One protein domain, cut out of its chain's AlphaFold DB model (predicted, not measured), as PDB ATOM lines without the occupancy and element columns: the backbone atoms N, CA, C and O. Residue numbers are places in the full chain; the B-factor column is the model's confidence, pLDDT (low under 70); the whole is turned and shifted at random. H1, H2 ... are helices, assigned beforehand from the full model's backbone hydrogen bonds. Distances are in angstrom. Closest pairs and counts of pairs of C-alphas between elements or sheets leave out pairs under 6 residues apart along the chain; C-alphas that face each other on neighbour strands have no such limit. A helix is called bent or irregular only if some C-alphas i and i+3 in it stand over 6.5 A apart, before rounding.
ATOM      1  N   SER A   9      -1.126 -18.541   7.639       80.38
ATOM      2  CA  SER A   9      -1.237 -18.416   9.094       80.38
ATOM      3  C   SER A   9      -2.453 -19.175   9.619       80.38
ATOM      4  O   SER A   9      -3.589 -18.946   9.217       80.38
ATOM      5  N   TYR A  10      -2.227 -20.060  10.588       76.19
ATOM      6  CA  TYR A  10      -3.302 -20.829  11.223       76.19
ATOM      7  C   TYR A  10      -4.182 -19.999  12.167       76.19
ATOM      8  O   TYR A  10      -5.231 -20.478  12.589       76.19
ATOM      9  N   SER A  11      -3.756 -18.782  12.525       79.12
ATOM     10  CA  SER A  11      -4.526 -17.879  13.394       79.12
ATOM     11  C   SER A  11      -5.836 -17.413  12.770       79.12
ATOM     12  O   SER A  11      -6.715 -16.953  13.492       79.12
ATOM     13  N   ASP A  12      -5.950 -17.527  11.450       76.69
ATOM     14  CA  ASP A  12      -7.001 -16.871  10.678       76.69
ATOM     15  C   ASP A  12      -8.208 -17.798  10.468       76.69
ATOM     16  O   ASP A  12      -9.282 -17.359  10.056       76.69
ATOM     17  N   PHE A  13      -8.069 -19.084  10.809       88.94
ATOM     18  CA  PHE A  13      -9.149 -20.052  10.685       88.94
ATOM     19  C   PHE A  13     -10.088 -20.017  11.898       88.94
ATOM     20  O   PHE A  13      -9.637 -20.068  13.048       88.94
ATOM     21  N   PRO A  14     -11.413 -20.007  11.679       91.94
ATOM     22  CA  PRO A  14     -12.372 -20.095  12.768       91.94
ATOM     23  C   PRO A  14     -12.362 -21.488  13.413       91.94
ATOM     24  O   PRO A  14     -12.013 -22.485  12.788       91.94
ATOM     25  N   TRP A  15     -12.842 -21.598  14.654       92.75
ATOM     26  CA  TRP A  15     -12.869 -22.868  15.400       92.75
ATOM     27  C   TRP A  15     -13.668 -23.994  14.709       92.75
ATOM     28  O   TRP A  15     -13.404 -25.171  14.943       92.75
ATOM     29  N   TRP A  16     -14.629 -23.652  13.844       94.06
ATOM     30  CA  TRP A  16     -15.443 -24.600  13.069       94.06
ATOM     31  C   TRP A  16     -14.813 -25.002  11.728       94.06
ATOM     32  O   TRP A  16     -15.373 -25.831  11.010       94.06
ATOM     33  N   PHE A  17     -13.640 -24.463  11.389       93.94
ATOM     34  CA  PHE A  17     -12.929 -24.758  10.147       93.94
ATOM     35  C   PHE A  17     -12.765 -26.266   9.907       93.94
ATOM     36  O   PHE A  17     -13.109 -26.764   8.838       93.94
ATOM     37  N   GLY A  18     -12.323 -27.014  10.926       93.75
ATOM     38  CA  GLY A  18     -12.107 -28.458  10.804       93.75
ATOM     39  C   GLY A  18     -13.375 -29.236  10.437       93.75
ATOM     40  O   GLY A  18     -13.297 -30.228   9.714       93.75
ATOM     41  N   PHE A  19     -14.547 -28.759  10.870       96.12
ATOM     42  CA  PHE A  19     -15.829 -29.358  10.499       96.12
ATOM     43  C   PHE A  19     -16.116 -29.178   9.007       96.12
ATOM     44  O   PHE A  19     -16.444 -30.148   8.328       96.12
ATOM     45  N   VAL A  20     -15.945 -27.964   8.477       96.38
ATOM     46  CA  VAL A  20     -16.177 -27.683   7.050       96.38
ATOM     47  C   VAL A  20     -15.151 -28.385   6.172       96.38
ATOM     48  O   VAL A  20     -15.519 -28.990   5.167       96.38
ATOM     49  N   PHE A  21     -13.888 -28.390   6.591       95.75
ATOM     50  CA  PHE A  21     -12.819 -29.088   5.889       95.75
ATOM     51  C   PHE A  21     -13.096 -30.594   5.770       95.75
ATOM     52  O   PHE A  21     -13.065 -31.153   4.674       95.75
ATOM     53  N   GLY A  22     -13.451 -31.249   6.882       96.62
ATOM     54  CA  GLY A  22     -13.816 -32.667   6.884       96.62
ATOM     55  C   GLY A  22     -15.093 -32.961   6.092       96.62
ATOM     56  O   GLY A  22     -15.148 -33.948   5.359       96.62
ATOM     57  N   LEU A  23     -16.104 -32.089   6.185       97.88
ATOM     58  CA  LEU A  23     -17.351 -32.228   5.435       97.88
ATOM     59  C   LEU A  23     -17.095 -32.233   3.925       97.88
ATOM     60  O   LEU A  23     -17.579 -33.118   3.224       97.88
ATOM     61  N   PHE A  24     -16.311 -31.282   3.422       97.69
ATOM     62  CA  PHE A  24     -16.008 -31.201   1.996       97.69
ATOM     63  C   PHE A  24     -15.137 -32.360   1.509       97.69
ATOM     64  O   PHE A  24     -15.351 -32.841   0.398       97.69
ATOM     65  N   ALA A  25     -14.204 -32.852   2.329       96.75
ATOM     66  CA  ALA A  25     -13.438 -34.054   1.999       96.75
ATOM     67  C   ALA A  25     -14.363 -35.269   1.782       96.75
ATOM     68  O   ALA A  25     -14.232 -35.977   0.784       96.75
ATOM     69  N   ILE A  26     -15.349 -35.466   2.667       97.38
ATOM     70  CA  ILE A  26     -16.350 -36.539   2.538       97.38
ATOM     71  C   ILE A  26     -17.258 -36.305   1.324       97.38
ATOM     72  O   ILE A  26     -17.574 -37.248   0.600       97.38
ATOM     73  N   LEU A  27     -17.672 -35.060   1.067       97.50
ATOM     74  CA  LEU A  27     -18.469 -34.722  -0.115       97.50
ATOM     75  C   LEU A  27     -17.710 -34.999  -1.420       97.50
ATOM     76  O   LEU A  27     -18.323 -35.462  -2.381       97.50
ATOM     77  N   GLY A  28     -16.397 -34.762  -1.448       95.88
ATOM     78  CA  GLY A  28     -15.528 -35.108  -2.573       95.88
ATOM     79  C   GLY A  28     -15.557 -36.608  -2.880       95.88
ATOM     80  O   GLY A  28     -15.859 -36.997  -4.013       95.88
ATOM     81  N   ASP A  29     -15.346 -37.450  -1.865       95.12
ATOM     82  CA  ASP A  29     -15.417 -38.912  -2.027       95.12
ATOM     83  C   ASP A  29     -16.824 -39.397  -2.400       95.12
ATOM     84  O   ASP A  29     -16.981 -40.268  -3.264       95.12
ATOM     85  N   LEU A  30     -17.870 -38.782  -1.837       95.56
ATOM     86  CA  LEU A  30     -19.253 -39.094  -2.189       95.56
ATOM     87  C   LEU A  30     -19.552 -38.756  -3.655       95.56
ATOM     88  O   LEU A  30     -20.151 -39.570  -4.363       95.56
ATOM     89  N   LEU A  31     -19.118 -37.583  -4.127       95.56
ATOM     90  CA  LEU A  31     -19.292 -37.160  -5.513       95.56
ATOM     91  C   LEU A  31     -18.570 -38.118  -6.458       95.56
ATOM     92  O   LEU A  31     -19.168 -38.605  -7.418       95.56
ATOM     93  N   LYS A  32     -17.315 -38.461  -6.161       94.56
ATOM     94  CA  LYS A  32     -16.563 -39.450  -6.939       94.56
ATOM     95  C   LYS A  32     -17.266 -40.801  -6.944       94.56
ATOM     96  O   LYS A  32     -17.426 -41.402  -8.006       94.56
ATOM     97  N   SER A  33     -17.738 -41.273  -5.793       93.25
ATOM     98  CA  SER A  33     -18.459 -42.541  -5.674       93.25
ATOM     99  C   SER A  33     -19.754 -42.535  -6.489       93.25
ATOM    100  O   SER A  33     -20.037 -43.510  -7.183       93.25
ATOM    101  N   PHE A  34     -20.497 -41.427  -6.504       94.62
ATOM    102  CA  PHE A  34     -21.659 -41.247  -7.375       94.62
ATOM    103  C   PHE A  34     -21.279 -41.318  -8.861       94.62
ATOM    104  O   PHE A  34     -21.917 -42.042  -9.632       94.62
ATOM    105  N   VAL A  35     -20.212 -40.623  -9.265       95.06
ATOM    106  CA  VAL A  35     -19.727 -40.625 -10.650       95.06
ATOM    107  C   VAL A  35     -19.247 -42.025 -11.067       95.06
ATOM    108  O   VAL A  35     -19.612 -42.476 -12.154       95.06
ATOM    109  N   LYS A  36     -18.562 -42.782 -10.193       95.06
ATOM    110  CA  LYS A  36     -18.202 -44.199 -10.438       95.06
ATOM    111  C   LYS A  36     -19.414 -45.030 -10.849       95.06
ATOM    112  O   LYS A  36     -19.328 -45.817 -11.793       95.06
ATOM    113  N   ARG A  37     -20.566 -44.826 -10.196       94.44
ATOM    114  CA  ARG A  37     -21.807 -45.553 -10.528       94.44
ATOM    115  C   ARG A  37     -22.357 -45.186 -11.889       94.44
ATOM    116  O   ARG A  37     -22.869 -46.060 -12.585       94.44
ATOM    117  N   ARG A  38     -22.202 -43.931 -12.312       95.12
ATOM    118  CA  ARG A  38     -22.594 -43.503 -13.662       95.12
ATOM    119  C   ARG A  38     -21.730 -44.149 -14.744       95.12
ATOM    120  O   ARG A  38     -22.256 -44.486 -15.799       95.12
ATOM    121  N   PHE A  39     -20.462 -44.423 -14.443       94.50
ATOM    122  CA  PHE A  39     -19.561 -45.185 -15.314       94.50
ATOM    123  C   PHE A  39     -19.686 -46.711 -15.181       94.50
ATOM    124  O   PHE A  39     -18.919 -47.432 -15.811       94.50
ATOM    125  N   ARG A  40     -20.650 -47.225 -14.399       94.31
ATOM    126  CA  ARG A  40     -20.838 -48.667 -14.140       94.31
ATOM    127  C   ARG A  40     -19.600 -49.350 -13.539       94.31
ATOM    128  O   ARG A  40     -19.405 -50.550 -13.716       94.31
ATOM    129  N   ILE A  41     -18.775 -48.600 -12.810       92.69
ATOM    130  CA  ILE A  41     -17.641 -49.149 -12.063       92.69
ATOM    131  C   ILE A  41     -18.181 -49.814 -10.788       92.69
ATOM    132  O   ILE A  41     -18.965 -49.216 -10.040       92.69
ATOM    133  N   ALA A  42     -17.786 -51.070 -10.572       89.50
ATOM    134  CA  ALA A  42     -18.231 -51.883  -9.445       89.50
ATOM    135  C   ALA A  42     -17.672 -51.388  -8.101       89.50
ATOM    136  O   ALA A  42     -16.656 -50.694  -8.032       89.50
ATOM    137  N   ASP A  43     -18.346 -51.771  -7.019       85.19
ATOM    138  CA  ASP A  43     -17.899 -51.535  -5.647       85.19
ATOM    139  C   ASP A  43     -16.523 -52.160  -5.437       85.19
ATOM    140  O   ASP A  43     -16.265 -53.278  -5.878       85.19
ATOM    141  N   GLY A  44     -15.622 -51.429  -4.784       84.00
ATOM    142  CA  GLY A  44     -14.264 -51.906  -4.516       84.00
ATOM    143  C   GLY A  44     -13.339 -51.966  -5.738       84.00
ATOM    144  O   GLY A  44     -12.148 -52.215  -5.568       84.00
ATOM    145  N   ALA A  45     -13.829 -51.694  -6.953       88.81
ATOM    146  CA  ALA A  45     -12.958 -51.562  -8.114       88.81
ATOM    147  C   ALA A  45     -12.118 -50.281  -8.001       88.81
ATOM    148  O   ALA A  45     -12.641 -49.197  -7.719       88.81
ATOM    149  N   VAL A  46     -10.814 -50.412  -8.241       88.56
ATOM    150  CA  VAL A  46      -9.871 -49.289  -8.227       88.56
ATOM    151  C   VAL A  46     -10.160 -48.370  -9.408       88.56
ATOM    152  O   VAL A  46     -10.220 -48.813 -10.554       88.56
ATOM    153  N   TRP A  47     -10.297 -47.079  -9.131       91.31
ATOM    154  CA  TRP A  47     -10.439 -46.024 -10.122       91.31
ATOM    155  C   TRP A  47      -9.337 -44.986  -9.947       91.31
ATOM    156  O   TRP A  47      -9.548 -43.859  -9.504       91.31
ATOM    157  N   PHE A  48      -8.124 -45.409 -10.283       88.25
ATOM    158  CA  PHE A  48      -6.950 -44.551 -10.261       88.25
ATOM    159  C   PHE A  48      -6.997 -43.518 -11.407       88.25
ATOM    160  O   PHE A  48      -7.367 -43.894 -12.523       88.25
ATOM    161  N   PRO A  49      -6.595 -42.246 -11.191       87.88
ATOM    162  CA  PRO A  49      -6.137 -41.635  -9.934       87.88
ATOM    163  C   PRO A  49      -7.266 -40.992  -9.102       87.88
ATOM    164  O   PRO A  49      -7.001 -40.359  -8.082       87.88
ATOM    165  N   PHE A  50      -8.518 -41.087  -9.557       90.69
ATOM    166  CA  PHE A  50      -9.656 -40.372  -8.975       90.69
ATOM    167  C   PHE A  50      -9.922 -40.757  -7.519       90.69
ATOM    168  O   PHE A  50     -10.224 -39.881  -6.721       90.69
ATOM    169  N   ASP A  51      -9.746 -42.034  -7.167       89.62
ATOM    170  CA  ASP A  51      -9.878 -42.529  -5.788       89.62
ATOM    171  C   ASP A  51      -8.819 -41.955  -4.818       89.62
ATOM    172  O   ASP A  51      -8.942 -42.138  -3.612       89.62
ATOM    173  N   GLN A  52      -7.750 -41.326  -5.319       91.31
ATOM    174  CA  GLN A  52      -6.675 -40.761  -4.496       91.31
ATOM    175  C   GLN A  52      -6.772 -39.244  -4.328       91.31
ATOM    176  O   GLN A  52      -6.168 -38.700  -3.404       91.31
ATOM    177  N   ILE A  53      -7.460 -38.556  -5.242       95.06
ATOM    178  CA  ILE A  53      -7.478 -37.087  -5.306       95.06
ATOM    179  C   ILE A  53      -8.829 -36.476  -4.955       95.06
ATOM    180  O   ILE A  53      -8.884 -35.304  -4.620       95.06
ATOM    181  N   ASP A  54      -9.913 -37.230  -5.040       94.44
ATOM    182  CA  ASP A  54     -11.280 -36.792  -4.760       94.44
ATOM    183  C   ASP A  54     -11.452 -36.094  -3.403       94.44
ATOM    184  O   ASP A  54     -11.946 -34.965  -3.346       94.44
ATOM    185  N   PHE A  55     -10.997 -36.721  -2.317       94.19
ATOM    186  CA  PHE A  55     -11.096 -36.150  -0.978       94.19
ATOM    187  C   PHE A  55     -10.173 -34.932  -0.827       94.19
ATOM    188  O   PHE A  55     -10.532 -33.982  -0.135       94.19
ATOM    189  N   LEU A  56      -9.012 -34.932  -1.501       96.06
ATOM    190  CA  LEU A  56      -8.078 -33.800  -1.515       96.06
ATOM    191  C   LEU A  56      -8.671 -32.607  -2.252       96.06
ATOM    192  O   LEU A  56      -8.572 -31.490  -1.761       96.06
ATOM    193  N   VAL A  57      -9.313 -32.833  -3.399       96.50
ATOM    194  CA  VAL A  57     -10.017 -31.792  -4.151       96.50
ATOM    195  C   VAL A  57     -11.136 -31.212  -3.298       96.50
ATOM    196  O   VAL A  57     -11.220 -29.997  -3.175       96.50
ATOM    197  N   GLY A  58     -11.951 -32.052  -2.650       96.62
ATOM    198  CA  GLY A  58     -12.967 -31.579  -1.708       96.62
ATOM    199  C   GLY A  58     -12.362 -30.708  -0.604       96.62
ATOM    200  O   GLY A  58     -12.784 -29.574  -0.393       96.62
ATOM    201  N   ALA A  59     -11.315 -31.199   0.051       95.81
ATOM    202  CA  ALA A  59     -10.626 -30.491   1.121       95.81
ATOM    203  C   ALA A  59     -10.026 -29.142   0.667       95.81
ATOM    204  O   ALA A  59     -10.199 -28.136   1.352       95.81
ATOM    205  N   LEU A  60      -9.376 -29.095  -0.500       95.62
ATOM    206  CA  LEU A  60      -8.828 -27.866  -1.087       95.62
ATOM    207  C   LEU A  60      -9.928 -26.865  -1.448       95.62
ATOM    208  O   LEU A  60      -9.774 -25.679  -1.176       95.62
ATOM    209  N   LEU A  61     -11.068 -27.334  -1.966       96.00
ATOM    210  CA  LEU A  61     -12.231 -26.476  -2.208       96.00
ATOM    211  C   LEU A  61     -12.794 -25.880  -0.914       96.00
ATOM    212  O   LEU A  61     -13.208 -24.727  -0.923       96.00
ATOM    213  N   ALA A  62     -12.811 -26.627   0.194       95.31
ATOM    214  CA  ALA A  62     -13.167 -26.045   1.491       95.31
ATOM    215  C   ALA A  62     -12.157 -24.987   1.927       95.31
ATOM    216  O   ALA A  62     -12.548 -23.988   2.516       95.31
ATOM    217  N   LEU A  63     -10.875 -25.218   1.661       93.31
ATOM    218  CA  LEU A  63      -9.788 -24.332   2.049       93.31
ATOM    219  C   LEU A  63      -9.863 -22.982   1.298       93.31
ATOM    220  O   LEU A  63      -9.748 -21.939   1.939       93.31
ATOM    221  N   GLU A  64     -10.211 -23.009   0.004       93.19
ATOM    222  CA  GLU A  64     -10.515 -21.824  -0.832       93.19
ATOM    223  C   GLU A  64     -11.655 -20.945  -0.287       93.19
ATOM    224  O   GLU A  64     -11.756 -19.768  -0.614       93.19
ATOM    225  N   LEU A  65     -12.540 -21.477   0.568       92.88
ATOM    226  CA  LEU A  65     -13.600 -20.665   1.185       92.88
ATOM    227  C   LEU A  65     -13.074 -19.709   2.264       92.88
ATOM    228  O   LEU A  65     -13.809 -18.823   2.698       92.88
ATOM    229  N   PHE A  66     -11.844 -19.915   2.737       91.12
ATOM    230  CA  PHE A  66     -11.244 -19.137   3.822       91.12
ATOM    231  C   PHE A  66     -10.004 -18.370   3.380       91.12
ATOM    232  O   PHE A  66      -9.738 -17.298   3.920       91.12
ATOM    233  N   ILE A  67      -9.234 -18.929   2.448       90.81
ATOM    234  CA  ILE A  67      -7.977 -18.367   1.960       90.81
ATOM    235  C   ILE A  67      -7.870 -18.578   0.455       90.81
ATOM    236  O   ILE A  67      -8.276 -19.624  -0.033       90.81
ATOM    237  N   ASP A  68      -7.267 -17.632  -0.259       89.69
ATOM    238  CA  ASP A  68      -6.949 -17.822  -1.674       89.69
ATOM    239  C   ASP A  68      -5.722 -18.729  -1.800       89.69
ATOM    240  O   ASP A  68      -4.646 -18.413  -1.278       89.69
ATOM    241  N   ILE A  69      -5.874 -19.856  -2.493       91.25
ATOM    242  CA  ILE A  69      -4.794 -20.831  -2.660       91.25
ATOM    243  C   ILE A  69      -4.208 -20.701  -4.055       91.25
ATOM    244  O   ILE A  69      -4.900 -20.737  -5.071       91.25
ATOM    245  N   ASP A  70      -2.887 -20.590  -4.132       92.44
ATOM    246  CA  ASP A  70      -2.223 -20.523  -5.421       92.44
ATOM    247  C   ASP A  70      -2.240 -21.877  -6.154       92.44
ATOM    248  O   ASP A  70      -2.232 -22.969  -5.575       92.44
ATOM    249  N   VAL A  71      -2.226 -21.809  -7.485       94.06
ATOM    250  CA  VAL A  71      -2.264 -23.001  -8.348       94.06
ATOM    251  C   VAL A  71      -1.079 -23.935  -8.068       94.06
ATOM    252  O   VAL A  71      -1.203 -25.153  -8.201       94.06
ATOM    253  N   LEU A  72       0.068 -23.394  -7.644       94.12
ATOM    254  CA  LEU A  72       1.219 -24.210  -7.271       94.12
ATOM    255  C   LEU A  72       0.926 -25.058  -6.024       94.12
ATOM    256  O   LEU A  72       1.220 -26.254  -6.052       94.12
ATOM    257  N   THR A  73       0.306 -24.504  -4.975       93.12
ATOM    258  CA  THR A  73      -0.121 -25.286  -3.802       93.12
ATOM    259  C   THR A  73      -1.114 -26.375  -4.197       93.12
ATOM    260  O   THR A  73      -0.948 -27.519  -3.771       93.12
ATOM    261  N   TRP A  74      -2.082 -26.078  -5.071       94.75
ATOM    262  CA  TRP A  74      -3.000 -27.087  -5.623       94.75
ATOM    263  C   TRP A  74      -2.249 -28.264  -6.260       94.75
ATOM    264  O   TRP A  74      -2.472 -29.425  -5.909       94.75
ATOM    265  N   VAL A  75      -1.315 -27.975  -7.168       95.56
ATOM    266  CA  VAL A  75      -0.519 -29.002  -7.858       95.56
ATOM    267  C   VAL A  75       0.354 -29.785  -6.875       95.56
ATOM    268  O   VAL A  75       0.452 -31.011  -6.976       95.56
ATOM    269  N   LEU A  76       0.971 -29.111  -5.904       94.88
ATOM    270  CA  LEU A  76       1.812 -29.752  -4.894       94.88
ATOM    271  C   LEU A  76       1.005 -30.694  -4.003       94.88
ATOM    272  O   LEU A  76       1.401 -31.843  -3.833       94.88
ATOM    273  N   VAL A  77      -0.141 -30.259  -3.479       94.31
ATOM    274  CA  VAL A  77      -0.982 -31.092  -2.608       94.31
ATOM    275  C   VAL A  77      -1.487 -32.325  -3.354       94.31
ATOM    276  O   VAL A  77      -1.386 -33.435  -2.831       94.31
ATOM    277  N   LEU A  78      -1.969 -32.168  -4.589       95.19
ATOM    278  CA  LEU A  78      -2.461 -33.297  -5.382       95.19
ATOM    279  C   LEU A  78      -1.338 -34.273  -5.761       95.19
ATOM    280  O   LEU A  78      -1.499 -35.488  -5.630       95.19
ATOM    281  N   SER A  79      -0.179 -33.765  -6.189       94.81
ATOM    282  CA  SER A  79       0.962 -34.612  -6.568       94.81
ATOM    283  C   SER A  79       1.577 -35.339  -5.369       94.81
ATOM    284  O   SER A  79       1.883 -36.534  -5.462       94.81
ATOM    285  N   LEU A  80       1.704 -34.659  -4.224       94.75
ATOM    286  CA  LEU A  80       2.149 -35.264  -2.971       94.75
ATOM    287  C   LEU A  80       1.138 -36.288  -2.467       94.75
ATOM    288  O   LEU A  80       1.545 -37.374  -2.070       94.75
ATOM    289  N   GLY A  81      -0.159 -35.987  -2.538       93.81
ATOM    290  CA  GLY A  81      -1.227 -36.901  -2.149       93.81
ATOM    291  C   GLY A  81      -1.162 -38.232  -2.895       93.81
ATOM    292  O   GLY A  81      -1.103 -39.291  -2.267       93.81
ATOM    293  N   ILE A  82      -1.068 -38.185  -4.228       93.44
ATOM    294  CA  ILE A  82      -0.916 -39.388  -5.064       93.44
ATOM    295  C   ILE A  82       0.375 -40.138  -4.706       93.44
ATOM    296  O   ILE A  82       0.357 -41.353  -4.494       93.44
ATOM    297  N   SER A  83       1.498 -39.422  -4.624       93.75
ATOM    298  CA  SER A  83       2.812 -40.020  -4.360       93.75
ATOM    299  C   SER A  83       2.858 -40.716  -3.000       93.75
ATOM    300  O   SER A  83       3.341 -41.844  -2.888       93.75
ATOM    301  N   LEU A  84       2.315 -40.064  -1.972       93.00
ATOM    302  CA  LEU A  84       2.268 -40.582  -0.613       93.00
ATOM    303  C   LEU A  84       1.334 -41.789  -0.525       93.00
ATOM    304  O   LEU A  84       1.696 -42.780   0.104       93.00
ATOM    305  N   HIS A  85       0.184 -41.754  -1.202       90.94
ATOM    306  CA  HIS A  85      -0.738 -42.887  -1.254       90.94
ATOM    307  C   HIS A  85      -0.055 -44.139  -1.825       90.94
ATOM    308  O   HIS A  85      -0.050 -45.195  -1.191       90.94
ATOM    309  N   ILE A  86       0.612 -44.001  -2.976       90.56
ATOM    310  CA  ILE A  86       1.356 -45.098  -3.612       90.56
ATOM    311  C   ILE A  86       2.473 -45.604  -2.692       90.56
ATOM    312  O   ILE A  86       2.660 -46.815  -2.543       90.56
ATOM    313  N   LEU A  87       3.225 -44.692  -2.071       92.88
ATOM    314  CA  LEU A  87       4.335 -45.043  -1.190       92.88
ATOM    315  C   LEU A  87       3.850 -45.828   0.035       92.88
ATOM    316  O   LEU A  87       4.379 -46.902   0.323       92.88
ATOM    317  N   VAL A  88       2.830 -45.319   0.725       91.94
ATOM    318  CA  VAL A  88       2.271 -45.934   1.934       91.94
ATOM    319  C   VAL A  88       1.677 -47.305   1.619       91.94
ATOM    320  O   VAL A  88       1.961 -48.263   2.338       91.94
ATOM    321  N   ASN A  89       0.932 -47.448   0.517       90.62
ATOM    322  CA  ASN A  89       0.361 -48.743   0.138       90.62
ATOM    323  C   ASN A  89       1.438 -49.758  -0.248       90.62
ATOM    324  O   ASN A  89       1.369 -50.919   0.161       90.62
ATOM    325  N   ARG A  90       2.500 -49.324  -0.933       90.19
ATOM    326  CA  ARG A  90       3.626 -50.198  -1.278       90.19
ATOM    327  C   ARG A  90       4.427 -50.634  -0.051       90.19
ATOM    328  O   ARG A  90       4.838 -51.793   0.014       90.19
ATOM    329  N   ILE A  91       4.640 -49.743   0.919       92.00
ATOM    330  CA  ILE A  91       5.278 -50.089   2.198       92.00
ATOM    331  C   ILE A  91       4.396 -51.078   2.967       92.00
ATOM    332  O   ILE A  91       4.885 -52.127   3.377       92.00
ATOM    333  N   GLY A  92       3.095 -50.798   3.095       91.06
ATOM    334  CA  GLY A  92       2.146 -51.680   3.778       91.06
ATOM    335  C   GLY A  92       2.070 -53.074   3.155       91.06
ATOM    336  O   GLY A  92       2.030 -54.068   3.877       91.06
ATOM    337  N   TYR A  93       2.135 -53.165   1.826       90.69
ATOM    338  CA  TYR A  93       2.204 -54.441   1.114       90.69
ATOM    339  C   TYR A  93       3.505 -55.201   1.396       90.69
ATOM    340  O   TYR A  93       3.473 -56.388   1.705       90.69
ATOM    341  N   ARG A  94       4.664 -54.525   1.366       91.12
ATOM    342  CA  ARG A  94       5.964 -55.158   1.669       91.12
ATOM    343  C   ARG A  94       6.083 -55.635   3.115       91.12
ATOM    344  O   ARG A  94       6.765 -56.620   3.377       91.12
ATOM    345  N   LEU A  95       5.426 -54.943   4.039       93.56
ATOM    346  CA  LEU A  95       5.339 -55.334   5.446       93.56
ATOM    347  C   LEU A  95       4.242 -56.381   5.708       93.56
ATOM    348  O   LEU A  95       4.051 -56.770   6.854       93.56
ATOM    349  N   HIS A  96       3.542 -56.850   4.668       89.38
ATOM    350  CA  HIS A  96       2.422 -57.795   4.752       89.38
ATOM    351  C   HIS A  96       1.236 -57.299   5.601       89.38
ATOM    352  O   HIS A  96       0.387 -58.086   6.012       89.38
TER     353      HIS A  96
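What this domain is: This is residues 9 to 96 of the 102 residues of an uncharacterized protein of uncultured bacterium (UniProt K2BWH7). Three helices follow one another in a zigzag, the short H2 in the middle between the longer H1 and H3, which are apart from each other. The zigzag is loosely made, H1 and H3 each splayed from H2 at a steep tilt, that of H1 only just steep at 36 degrees, and residues 87 to 96, of which 87 to 94 belong to H3, stick out free. The printed part has 88 residues with three named helices, H1, H2 and H3 in that order, and no named strand; the class is all helix. It is loose, with a radius of gyration of the C-alphas of 15.0 A, and spans 40 by 33 by 24 A.

Where its parts are: H1, residues 17 to 38, begins with C-alpha 17 at (-12.929, -24.758, 10.147) and is 31.8 A long from first to last C-alpha. H2, residues 50 to 63, is 19.5 A long and irregular: C-alphas 52 and 55 are 7.3 A apart. H3, residues 71 to 94, is 34.7 A long and ends with C-alpha 94 at (5.964, -55.158, 1.669).

How they stand to each other: H1 and H2 form a helical hairpin and touch, their closest C-alphas, those of Ala 25 and Phe 55, 4.3 A apart. They run opposite ways at a tilt of 36 degrees, only just steep. H2 and H3 form a second helical hairpin, opposite ways at a steep tilt of 41 degrees. H3 touches H2 with residues 74 to 85 alone; the closest C-alphas, those of Gln 52 and Ile 82, are 5.9 A apart. H1 and H3 are apart. In H1 and H3 every O i to N i+4 pair is within hydrogen-bond range; in H2, 8 of 10 are.

The domain as a whole: The C-alphas farthest apart, those of Ser 11 and Arg 40, are 44.4 A apart. The printed part has no cut. The link from H1 to H2, 11 residues, is long; that from H2 to H3, 7 residues, is short. Mean pLDDT of the printed part is 92.6, and no printed residue is under 70.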